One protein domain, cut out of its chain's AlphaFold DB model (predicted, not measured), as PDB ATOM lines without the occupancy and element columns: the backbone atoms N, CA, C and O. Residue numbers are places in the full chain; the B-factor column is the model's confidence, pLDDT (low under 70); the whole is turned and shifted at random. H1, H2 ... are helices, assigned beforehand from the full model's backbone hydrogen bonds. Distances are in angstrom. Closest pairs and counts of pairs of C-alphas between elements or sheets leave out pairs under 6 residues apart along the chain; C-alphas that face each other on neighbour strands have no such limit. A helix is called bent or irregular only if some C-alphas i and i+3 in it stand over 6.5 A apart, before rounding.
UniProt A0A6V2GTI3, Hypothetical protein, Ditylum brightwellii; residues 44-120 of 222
ATOM      1  N   TYR A  44     153.004  13.083 123.766       87.06
ATOM      2  CA  TYR A  44     151.650  13.643 123.780       87.06
ATOM      3  C   TYR A  44     151.300  14.356 122.466       87.06
ATOM      4  O   TYR A  44     152.129  15.098 121.936       87.06
ATOM      5  N   PRO A  45     150.085  14.160 121.928       87.31
ATOM      6  CA  PRO A  45     148.971  13.420 122.533       87.31
ATOM      7  C   PRO A  45     149.150  11.890 122.469       87.31
ATOM      8  O   PRO A  45     149.784  11.367 121.551       87.31
ATOM      9  N   ASP A  46     148.588  11.175 123.451       90.88
ATOM     10  CA  ASP A  46     148.622   9.709 123.498       90.88
ATOM     11  C   ASP A  46     147.605   9.122 122.506       90.88
ATOM     12  O   ASP A  46     146.397   9.082 122.751       90.88
ATOM     13  N   MET A  47     148.105   8.645 121.368       90.69
ATOM     14  CA  MET A  47     147.266   8.053 120.325       90.69
ATOM     15  C   MET A  47     146.640   6.717 120.743       90.69
ATOM     16  O   MET A  47     145.576   6.371 120.231       90.69
ATOM     17  N   SER A  48     147.246   5.980 121.680       90.38
ATOM     18  CA  SER A  48     146.637   4.762 122.225       90.38
ATOM     19  C   SER A  48     145.389   5.115 123.024       90.38
ATOM     20  O   SER A  48     144.361   4.457 122.876       90.38
ATOM     21  N   LEU A  49     145.449   6.179 123.829       90.94
ATOM     22  CA  LEU A  49     144.276   6.677 124.542       90.94
ATOM     23  C   LEU A  49     143.193   7.163 123.570       90.94
ATOM     24  O   LEU A  49     142.021   6.869 123.788       90.94
ATOM     25  N   ALA A  50     143.563   7.842 122.479       90.62
ATOM     26  CA  ALA A  50     142.602   8.257 121.451       90.62
ATOM     27  C   ALA A  50     141.830   7.062 120.870       90.62
ATOM     28  O   ALA A  50     140.610   7.113 120.722       90.62
ATOM     29  N   GLN A  51     142.534   5.964 120.578       90.69
ATOM     30  CA  GLN A  51     141.923   4.727 120.089       90.69
ATOM     31  C   GLN A  51     140.990   4.107 121.132       90.69
ATOM     32  O   GLN A  51     139.872   3.723 120.792       90.69
ATOM     33  N   SER A  52     141.408   4.062 122.400       90.75
ATOM     34  CA  SER A  52     140.573   3.599 123.513       90.75
ATOM     35  C   SER A  52     139.300   4.435 123.675       90.75
ATOM     36  O   SER A  52     138.212   3.878 123.805       90.75
ATOM     37  N   ILE A  53     139.409   5.766 123.607       90.88
ATOM     38  CA  ILE A  53     138.263   6.682 123.643       90.88
ATOM     39  C   ILE A  53     137.333   6.414 122.456       90.88
ATOM     40  O   ILE A  53     136.123   6.295 122.637       90.88
ATOM     41  N   HIS A  54     137.880   6.290 121.246       89.44
ATOM     42  CA  HIS A  54     137.083   6.042 120.049       89.44
ATOM     43  C   HIS A  54     136.325   4.712 120.125       89.44
ATOM     44  O   HIS A  54     135.127   4.674 119.853       89.44
ATOM     45  N   ALA A  55     136.998   3.638 120.544       87.56
ATOM     46  CA  ALA A  55     136.379   2.336 120.762       87.56
ATOM     47  C   ALA A  55     135.214   2.431 121.759       87.56
ATOM     48  O   ALA A  55     134.120   1.942 121.483       87.56
ATOM     49  N   LEU A  56     135.417   3.147 122.868       87.75
ATOM     50  CA  LEU A  56     134.394   3.352 123.889       87.75
ATOM     51  C   LEU A  56     133.189   4.145 123.358       87.75
ATOM     52  O   LEU A  56     132.048   3.768 123.609       87.75
ATOM     53  N   VAL A  57     133.424   5.195 122.566       87.44
ATOM     54  CA  VAL A  57     132.360   5.978 121.910       87.44
ATOM     55  C   VAL A  57     131.574   5.137 120.900       87.44
ATOM     56  O   VAL A  57     130.370   5.321 120.766       87.44
ATOM     57  N   MET A  58     132.221   4.201 120.203       84.75
ATOM     58  CA  MET A  58     131.559   3.307 119.241       84.75
ATOM     59  C   MET A  58     130.696   2.226 119.912       84.75
ATOM     60  O   MET A  58     129.714   1.776 119.316       84.75
ATOM     61  N   MET A  59     131.060   1.825 121.134       83.12
ATOM     62  CA  MET A  59     130.297   0.893 121.977       83.12
ATOM     63  C   MET A  59     129.172   1.586 122.757       83.12
ATOM     64  O   MET A  59     128.171   0.959 123.100       83.12
ATOM     65  N   ALA A  60     129.327   2.874 123.062       80.88
ATOM     66  CA  ALA A  60     128.294   3.648 123.729       80.88
ATOM     67  C   ALA A  60     127.111   3.908 122.785       80.88
ATOM     68  O   ALA A  60     127.267   4.194 121.598       80.88
ATOM     69  N   SER A  61     125.899   3.849 123.333       67.88
ATOM     70  CA  SER A  61     124.710   4.298 122.608       67.88
ATOM     71  C   SER A  61     124.753   5.819 122.498       67.88
ATOM     72  O   SER A  61     124.746   6.519 123.510       67.88
ATOM     73  N   THR A  62     124.812   6.353 121.278       63.66
ATOM     74  CA  THR A  62     124.822   7.809 121.082       63.66
ATOM     75  C   THR A  62     123.527   8.454 121.594       63.66
ATOM     76  O   THR A  62     122.453   7.848 121.471       63.66
ATOM     77  N   PRO A  63     123.588   9.696 122.114       53.66
ATOM     78  CA  PRO A  63     122.400  10.444 122.515       53.66
ATOM     79  C   PRO A  63     121.469  10.612 121.304       53.66
ATOM     80  O   PRO A  63     121.774  11.339 120.362       53.66
ATOM     81  N   GLY A  64     120.362   9.866 121.303       59.50
ATOM     82  CA  GLY A  64     119.468   9.714 120.149       59.50
ATOM     83  C   GLY A  64     118.931   8.294 119.938       59.50
ATOM     84  O   GLY A  64     118.052   8.107 119.102       59.50
ATOM     85  N   GLY A  65     119.419   7.301 120.694       58.31
ATOM     86  CA  GLY A  65     118.884   5.933 120.662       58.31
ATOM     87  C   GLY A  65     119.303   5.121 119.436       58.31
ATOM     88  O   GLY A  65     118.692   4.096 119.150       58.31
ATOM     89  N   ALA A  66     120.330   5.568 118.708       63.25
ATOM     90  CA  ALA A  66     120.958   4.734 117.693       63.25
ATOM     91  C   ALA A  66     121.682   3.569 118.378       63.25
ATOM     92  O   ALA A  66     122.372   3.772 119.383       63.25
ATOM     93  N   GLU A  67     121.503   2.366 117.834       66.81
ATOM     94  CA  GLU A  67     122.172   1.170 118.332       66.81
ATOM     95  C   GLU A  67     123.701   1.358 118.311       66.81
ATOM     96  O   GLU A  67     124.226   2.026 117.407       66.81
ATOM     97  N   PRO A  68     124.424   0.791 119.296       76.75
ATOM     98  CA  PRO A  68     125.878   0.752 119.279       76.75
ATOM     99  C   PRO A  68     126.384   0.240 117.934       76.75
ATOM    100  O   PRO A  68     125.899  -0.763 117.413       76.75
ATOM    101  N   LYS A  69     127.392   0.909 117.371       77.00
ATOM    102  CA  LYS A  69     128.011   0.454 116.117       77.00
ATOM    103  C   LYS A  69     128.868  -0.794 116.322       77.00
ATOM    104  O   LYS A  69     129.220  -1.452 115.346       77.00
ATOM    105  N   LEU A  70     129.221  -1.080 117.571       78.12
ATOM    106  CA  LEU A  70     129.958  -2.258 117.988       78.12
ATOM    107  C   LEU A  70     129.227  -2.892 119.173       78.12
ATOM    108  O   LEU A  70     129.079  -2.264 120.222       78.12
ATOM    109  N   ASP A  71     128.753  -4.120 118.995       79.88
ATOM    110  CA  ASP A  71     128.158  -4.906 120.070       79.88
ATOM    111  C   ASP A  71     129.244  -5.537 120.964       79.88
ATOM    112  O   ASP A  71     130.445  -5.479 120.683       79.88
ATOM    113  N   ALA A  72     128.828  -6.128 122.086       76.31
ATOM    114  CA  ALA A  72     129.754  -6.735 123.045       76.31
ATOM    115  C   ALA A  72     130.562  -7.897 122.433       76.31
ATOM    116  O   ALA A  72     131.719  -8.115 122.796       76.31
ATOM    117  N   GLU A  73     129.971  -8.634 121.489       78.25
ATOM    118  CA  GLU A  73     130.635  -9.742 120.803       78.25
ATOM    119  C   GLU A  73     131.699  -9.234 119.816       78.25
ATOM    120  O   GLU A  73     132.834  -9.718 119.831       78.25
ATOM    121  N   GLY A  74     131.388  -8.191 119.043       78.31
ATOM    122  CA  GLY A  74     132.317  -7.497 118.158       78.31
ATOM    123  C   GLY A  74     133.451  -6.804 118.911       78.31
ATOM    124  O   GLY A  74     134.601  -6.861 118.472       78.31
ATOM    125  N   ALA A  75     133.171  -6.220 120.079       78.88
ATOM    126  CA  ALA A  75     134.198  -5.624 120.931       78.88
ATOM    127  C   ALA A  75     135.199  -6.669 121.441       78.88
ATOM    128  O   ALA A  75     136.415  -6.479 121.344       78.88
ATOM    129  N   LYS A  76     134.697  -7.822 121.895       80.19
ATOM    130  CA  LYS A  76     135.534  -8.939 122.336       80.19
ATOM    131  C   LYS A  76     136.350  -9.536 121.188       80.19
ATOM    132  O   LYS A  76     137.529  -9.836 121.369       80.19
ATOM    133  N   ALA A  77     135.755  -9.674 120.002       80.12
ATOM    134  CA  ALA A  77     136.456 -10.134 118.804       80.12
ATOM    135  C   ALA A  77     137.572  -9.166 118.367       80.12
ATOM    136  O   ALA A  77     138.612  -9.608 117.880       80.12
ATOM    137  N   ALA A  78     137.390  -7.862 118.593       77.12
ATOM    138  CA  ALA A  78     138.401  -6.833 118.362       77.12
ATOM    139  C   ALA A  78     139.478  -6.756 119.467       77.12
ATOM    140  O   ALA A  78     140.386  -5.931 119.375       77.12
ATOM    141  N   GLY A  79     139.399  -7.602 120.503       80.38
ATOM    142  CA  GLY A  79     140.351  -7.615 121.615       80.38
ATOM    143  C   GLY A  79     140.227  -6.410 122.549       80.38
ATOM    144  O   GLY A  79     141.194  -6.059 123.222       80.38
ATOM    145  N   ILE A  80     139.061  -5.758 122.582       81.19
ATOM    146  CA  ILE A  80     138.795  -4.645 123.491       81.19
ATOM    147  C   ILE A  80     138.585  -5.196 124.904       81.19
ATOM    148  O   ILE A  80     137.844  -6.158 125.097       81.19
ATOM    149  N   ALA A  81     139.254  -4.591 125.884       79.00
ATOM    150  CA  ALA A  81     139.179  -5.018 127.274       79.00
ATOM    151  C   ALA A  81     137.838  -4.630 127.924       79.00
ATOM    152  O   ALA A  81     137.318  -3.538 127.692       79.00
ATOM    153  N   ASP A  82     137.302  -5.509 128.775       77.88
ATOM    154  CA  ASP A  82     136.018  -5.299 129.462       77.88
ATOM    155  C   ASP A  82     136.055  -4.102 130.439       77.88
ATOM    156  O   ASP A  82     135.025  -3.509 130.757       77.88
ATOM    157  N   ASP A  83     137.247  -3.713 130.900       84.81
ATOM    158  CA  ASP A  83     137.494  -2.613 131.833       84.81
ATOM    159  C   ASP A  83     137.803  -1.270 131.147       84.81
ATOM    160  O   ASP A  83     138.046  -0.276 131.843       84.81
ATOM    161  N   LEU A  84     137.715  -1.204 129.809       87.19
ATOM    162  CA  LEU A  84     138.101  -0.047 128.989       87.19
ATOM    163  C   LEU A  84     137.545   1.283 129.512       87.19
ATOM    164  O   LEU A  84     138.264   2.281 129.548       87.19
ATOM    165  N   ASN A  85     136.276   1.308 129.928       87.81
ATOM    166  CA  ASN A  85     135.637   2.522 130.433       87.81
ATOM    167  C   ASN A  85     136.361   3.064 131.676       87.81
ATOM    168  O   ASN A  85     136.760   4.227 131.720       87.81
ATOM    169  N   SER A  86     136.627   2.186 132.648       87.88
ATOM    170  CA  SER A  86     137.355   2.548 133.866       87.88
ATOM    171  C   SER A  86     138.803   2.961 133.576       87.88
ATOM    172  O   SER A  86     139.300   3.919 134.169       87.88
ATOM    173  N   THR A  87     139.462   2.308 132.611       89.12
ATOM    174  CA  THR A  87     140.819   2.662 132.180       89.12
ATOM    175  C   THR A  87     140.866   4.055 131.556       89.12
ATOM    176  O   THR A  87     141.751   4.846 131.883       89.12
ATOM    177  N   VAL A  88     139.917   4.377 130.670       90.88
ATOM    178  CA  VAL A  88     139.838   5.686 130.008       90.88
ATOM    179  C   VAL A  88     139.531   6.785 131.024       90.88
ATOM    180  O   VAL A  88     140.227   7.800 131.027       90.88
ATOM    181  N   MET A  89     138.565   6.571 131.925       89.69
ATOM    182  CA  MET A  89     138.273   7.506 133.018       89.69
ATOM    183  C   MET A  89     139.525   7.799 133.855       89.69
ATOM    184  O   MET A  89     139.850   8.964 134.077       89.69
ATOM    185  N   ALA A  90     140.265   6.764 134.266       89.31
ATOM    186  CA  ALA A  90     141.467   6.922 135.083       89.31
ATOM    187  C   ALA A  90     142.596   7.667 134.347       89.31
ATOM    188  O   ALA A  90     143.247   8.535 134.929       89.31
ATOM    189  N   LYS A  91     142.815   7.364 133.060       89.81
ATOM    190  CA  LYS A  91     143.858   8.009 132.246       89.81
ATOM    191  C   LYS A  91     143.566   9.482 131.972       89.81
ATOM    192  O   LYS A  91     144.472  10.311 132.079       89.81
ATOM    193  N   VAL A  92     142.316   9.812 131.635       88.62
ATOM    194  CA  VAL A  92     141.890  11.192 131.348       88.62
ATOM    195  C   VAL A  92     141.780  12.011 132.636       88.62
ATOM    196  O   VAL A  92     142.178  13.173 132.654       88.62
ATOM    197  N   GLY A  93     141.269  11.405 133.709       82.81
ATOM    198  CA  GLY A  93     140.994  12.066 134.982       82.81
ATOM    199  C   GLY A  93     142.156  12.116 135.975       82.81
ATOM    200  O   GLY A  93     142.025  12.779 136.995       82.81
ATOM    201  N   GLY A  94     143.287  11.442 135.738       76.62
ATOM    202  CA  GLY A  94     144.367  11.493 136.730       76.62
ATOM    203  C   GLY A  94     145.712  10.900 136.338       76.62
ATOM    204  O   GLY A  94     146.727  11.569 136.446       76.62
ATOM    205  N   SER A  95     145.781   9.636 135.919       74.62
ATOM    206  CA  SER A  95     147.071   8.922 135.951       74.62
ATOM    207  C   SER A  95     148.058   9.323 134.856       74.62
ATOM    208  O   SER A  95     149.264   9.127 135.013       74.62
ATOM    209  N   GLU A  96     147.566   9.857 133.739       81.00
ATOM    210  CA  GLU A  96     148.406  10.128 132.577       81.00
ATOM    211  C   GLU A  96     148.183  11.514 132.007       81.00
ATOM    212  O   GLU A  96     149.141  12.280 131.967       81.00
ATOM    213  N   VAL A  97     146.965  11.822 131.553       85.25
ATOM    214  CA  VAL A  97     146.682  12.990 130.708       85.25
ATOM    215  C   VAL A  97     146.214  14.185 131.526       85.25
ATOM    216  O   VAL A  97     146.670  15.288 131.241       85.25
ATOM    217  N   GLU A  98     145.400  13.957 132.564       89.38
ATOM    218  CA  GLU A  98     144.854  15.017 133.428       89.38
ATOM    219  C   GLU A  98     144.265  16.130 132.553       89.38
ATOM    220  O   GLU A  98     144.874  17.180 132.367       89.38
ATOM    221  N   ASN A  99     143.136  15.870 131.896       91.00
ATOM    222  CA  ASN A  99     142.527  16.843 130.990       91.00
ATOM    223  C   ASN A  99     141.054  17.062 131.347       91.00
ATOM    224  O   ASN A  99     140.200  16.267 130.944       91.00
ATOM    225  N   PRO A 100     140.737  18.144 132.078       91.19
ATOM    226  CA  PRO A 100     139.393  18.394 132.576       91.19
ATOM    227  C   PRO A 100     138.425  18.731 131.438       91.19
ATOM    228  O   PRO A 100     137.276  18.297 131.459       91.19
ATOM    229  N   SER A 101     138.885  19.431 130.395       90.75
ATOM    230  CA  SER A 101     138.053  19.754 129.228       90.75
ATOM    231  C   SER A 101     137.613  18.493 128.474       90.75
ATOM    232  O   SER A 101     136.422  18.304 128.208       90.75
ATOM    233  N   LEU A 102     138.555  17.577 128.226       90.88
ATOM    234  CA  LEU A 102     138.283  16.280 127.620       90.88
ATOM    235  C   LEU A 102     137.409  15.423 128.538       90.88
ATOM    236  O   LEU A 102     136.460  14.801 128.066       90.88
ATOM    237  N   TYR A 103     137.679  15.423 129.846       92.06
ATOM    238  CA  TYR A 103     136.883  14.677 130.816       92.06
ATOM    239  C   TYR A 103     135.413  15.112 130.790       92.06
ATOM    240  O   TYR A 103     134.534  14.261 130.694       92.06
ATOM    241  N   ARG A 104     135.122  16.421 130.790       91.94
ATOM    242  CA  ARG A 104     133.743  16.942 130.695       91.94
ATOM    243  C   ARG A 104     133.065  16.550 129.379       91.94
ATOM    244  O   ARG A 104     131.892  16.161 129.367       91.94
ATOM    245  N   GLN A 105     133.798  16.598 128.266       90.25
ATOM    246  CA  GLN A 105     133.282  16.158 126.969       90.25
ATOM    247  C   GLN A 105     132.937  14.660 126.975       90.25
ATOM    248  O   GLN A 105     131.868  14.265 126.507       90.25
ATOM    249  N   LEU A 106     133.807  13.819 127.532       89.44
ATOM    250  CA  LEU A 106     133.576  12.377 127.616       89.44
ATOM    251  C   LEU A 106     132.469  12.034 128.610       89.44
ATOM    252  O   LEU A 106     131.615  11.213 128.288       89.44
ATOM    253  N   LYS A 107     132.410  12.723 129.752       90.25
ATOM    254  CA  LYS A 107     131.350  12.581 130.756       90.25
ATOM    255  C   LYS A 107     129.966  12.791 130.145       90.25
ATOM    256  O   LYS A 107     129.074  11.975 130.375       90.25
ATOM    257  N   SER A 108     129.804  13.828 129.320       88.12
ATOM    258  CA  SER A 108     128.541  14.091 128.615       88.12
ATOM    259  C   SER A 108     128.257  13.088 127.488       88.12
ATOM    260  O   SER A 108     127.119  12.650 127.336       88.12
ATOM    261  N   THR A 109     129.277  12.682 126.729       86.69
ATOM    262  CA  THR A 109     129.123  11.780 125.571       86.69
ATOM    263  C   THR A 109     128.834  10.334 125.982       86.69
ATOM    264  O   THR A 109     128.018   9.664 125.357       86.69
ATOM    265  N   LEU A 110     129.499   9.853 127.031       86.81
ATOM    266  CA  LEU A 110     129.470   8.463 127.494       86.81
ATOM    267  C   LEU A 110     128.568   8.260 128.716       86.81
ATOM    268  O   LEU A 110     128.538   7.165 129.274       86.81
ATOM    269  N   GLN A 111     127.853   9.309 129.134       85.12
ATOM    270  CA  GLN A 111     126.928   9.286 130.268       85.12
ATOM    271  C   GLN A 111     127.588   8.758 131.550       85.12
ATOM    272  O   GLN A 111     127.046   7.904 132.247       85.12
ATOM    273  N   TRP A 112     128.775   9.276 131.877       86.69
ATOM    274  CA  TRP A 112     129.506   8.883 133.090       86.69
ATOM    275  C   TRP A 112     128.852   9.368 134.392       86.69
ATOM    276  O   TRP A 112     129.313   9.027 135.479       86.69
ATOM    277  N   GLU A 113     127.777  10.147 134.295       82.50
ATOM    278  CA  GLU A 113     127.018  10.630 135.442       82.50
ATOM    279  C   GLU A 113     126.554   9.458 136.327       82.50
ATOM    280  O   GLU A 113     125.903   8.521 135.862       82.50
ATOM    281  N   GLY A 114     126.910   9.495 137.612       77.31
ATOM    282  CA  GLY A 114     126.561   8.446 138.575       77.31
ATOM    283  C   GLY A 114     127.385   7.153 138.481       77.31
ATOM    284  O   GLY A 114     127.102   6.213 139.225       77.31
ATOM    285  N   GLN A 115     128.405   7.082 137.616       81.75
ATOM    286  CA  GLN A 115     129.355   5.966 137.612       81.75
ATOM    287  C   GLN A 115     130.264   6.011 138.854       81.75
ATOM    288  O   GLN A 115     130.640   7.098 139.311       81.75
ATOM    289  N   PRO A 116     130.666   4.848 139.398       74.19
ATOM    290  CA  PRO A 116     131.678   4.805 140.444       74.19
ATOM    291  C   PRO A 116     132.988   5.407 139.911       74.19
ATOM    292  O   PRO A 116     133.423   5.061 138.815       74.19
ATOM    293  N   ASN A 117     133.619   6.287 140.693       79.81
ATOM    294  CA  ASN A 117     134.847   7.024 140.348       79.81
ATOM    295  C   ASN A 117     134.692   8.149 139.307       79.81
ATOM    296  O   ASN A 117     135.697   8.611 138.767       79.81
ATOM    297  N   CYS A 118     133.472   8.618 139.028       85.62
ATOM    298  CA  CYS A 118     133.317   9.846 138.257       85.62
ATOM    299  C   CYS A 118     133.799  11.053 139.078       85.62
ATOM    300  O   CYS A 118     133.288  11.286 140.172       85.62
ATOM    301  N   LEU A 119     134.726  11.837 138.521       88.00
ATOM    302  CA  LEU A 119     135.183  13.085 139.132       88.00
ATOM    303  C   LEU A 119     134.047  14.106 139.271       88.00
ATOM    304  O   LEU A 119     133.195  14.243 138.376       88.00
ATOM    305  N   SER A 120     134.058  14.832 140.388       89.94
ATOM    306  CA  SER A 120     133.148  15.948 140.642       89.94
ATOM    307  C   SER A 120     133.581  17.209 139.886       89.94
ATOM    308  O   SER A 120     134.727  17.336 139.448       89.94
TER     309      SER A 120
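What this domain is: This is residues 44 to 120 of the 222 residues of the protein "Hypothetical protein" of Ditylum brightwellii (UniProt A0A6V2GTI3). Three helices, H1, H3 and H4, pack in a small loose triangle in which H3 and H4 form a helical hairpin and H1 crosses H3 at a steep tilt; short H2 lies off to one side, near the last residues of H1. Between H1 and H2 a wide loop, residues 60 to 71, swings out with no named element. The printed part has 77 residues, with four named helices, H1, H2, H3 and H4 in that order, and no named strand; the class is all helix. The whole is compact, with a radius of gyration of the C-alphas of 12.3 A, and rounded in outline, with spans of 31 by 25 by 21 A.

How they stand to each other: H1, residues 47 to 59, touches H3, residues 84 to 95, and the closest C-alphas, those of Ile 53 and Val 88, are 6.6 A apart. H1 and H3 run opposite ways at a steep tilt of 42 degrees. H2, residues 72 to 77, touches no helix, but it is close to H1 without clearly touching: the closest C-alphas, of Met 59 and Ala 75, are 7.7 A apart. H1 and H2 run opposite ways at a steep tilt of 41 degrees. H2 and H3 are apart. H4, residues 100 to 109, makes a hairpin with H3, at a shallow tilt of 22 degrees, opposite ways. H3 touches H4 with residues 89 to 93 alone; the closest C-alphas, of Val 92 and Tyr 103, are 6.1 A apart. H1 and H4 are close but not clearly touching, with the C-alphas of Val 57 and Thr 109 closest at 7.6 A; they run the same way at a shallow tilt of 22 degrees. H2 and H4 are apart. In H1, H2 and H4 every O i to N i+4 pair is within hydrogen-bond range, and in H3 7 of 8 are.

Where its parts are: H1 begins at C-alpha 47, at (147.266, 8.053, 120.325), and measures 18.5 A to C-alpha 59. H2, from Ala 72 to Ala 77, begins at (129.754, -6.735, 123.045). H3, from Leu 84 to Ser 95, is 14.5 A long and irregular: C-alphas 92 and 95 are 7.3 A apart. H4, from Pro 100 to Thr 109, is 14.1 A long and ends at (129.123, 11.780, 125.571).

The domain as a whole: The C-alphas of Ala 77 and Ser 120 are the two farthest apart, at 34.2 A. The printed part, residues 44 to 120, has no cut. The link from H1 to H2 is long, that from H2 to H3 short and that from H3 to H4 tight. The mean pLDDT of the printed part is 83.1, and residues 61 to 67, in the long link, are under 70.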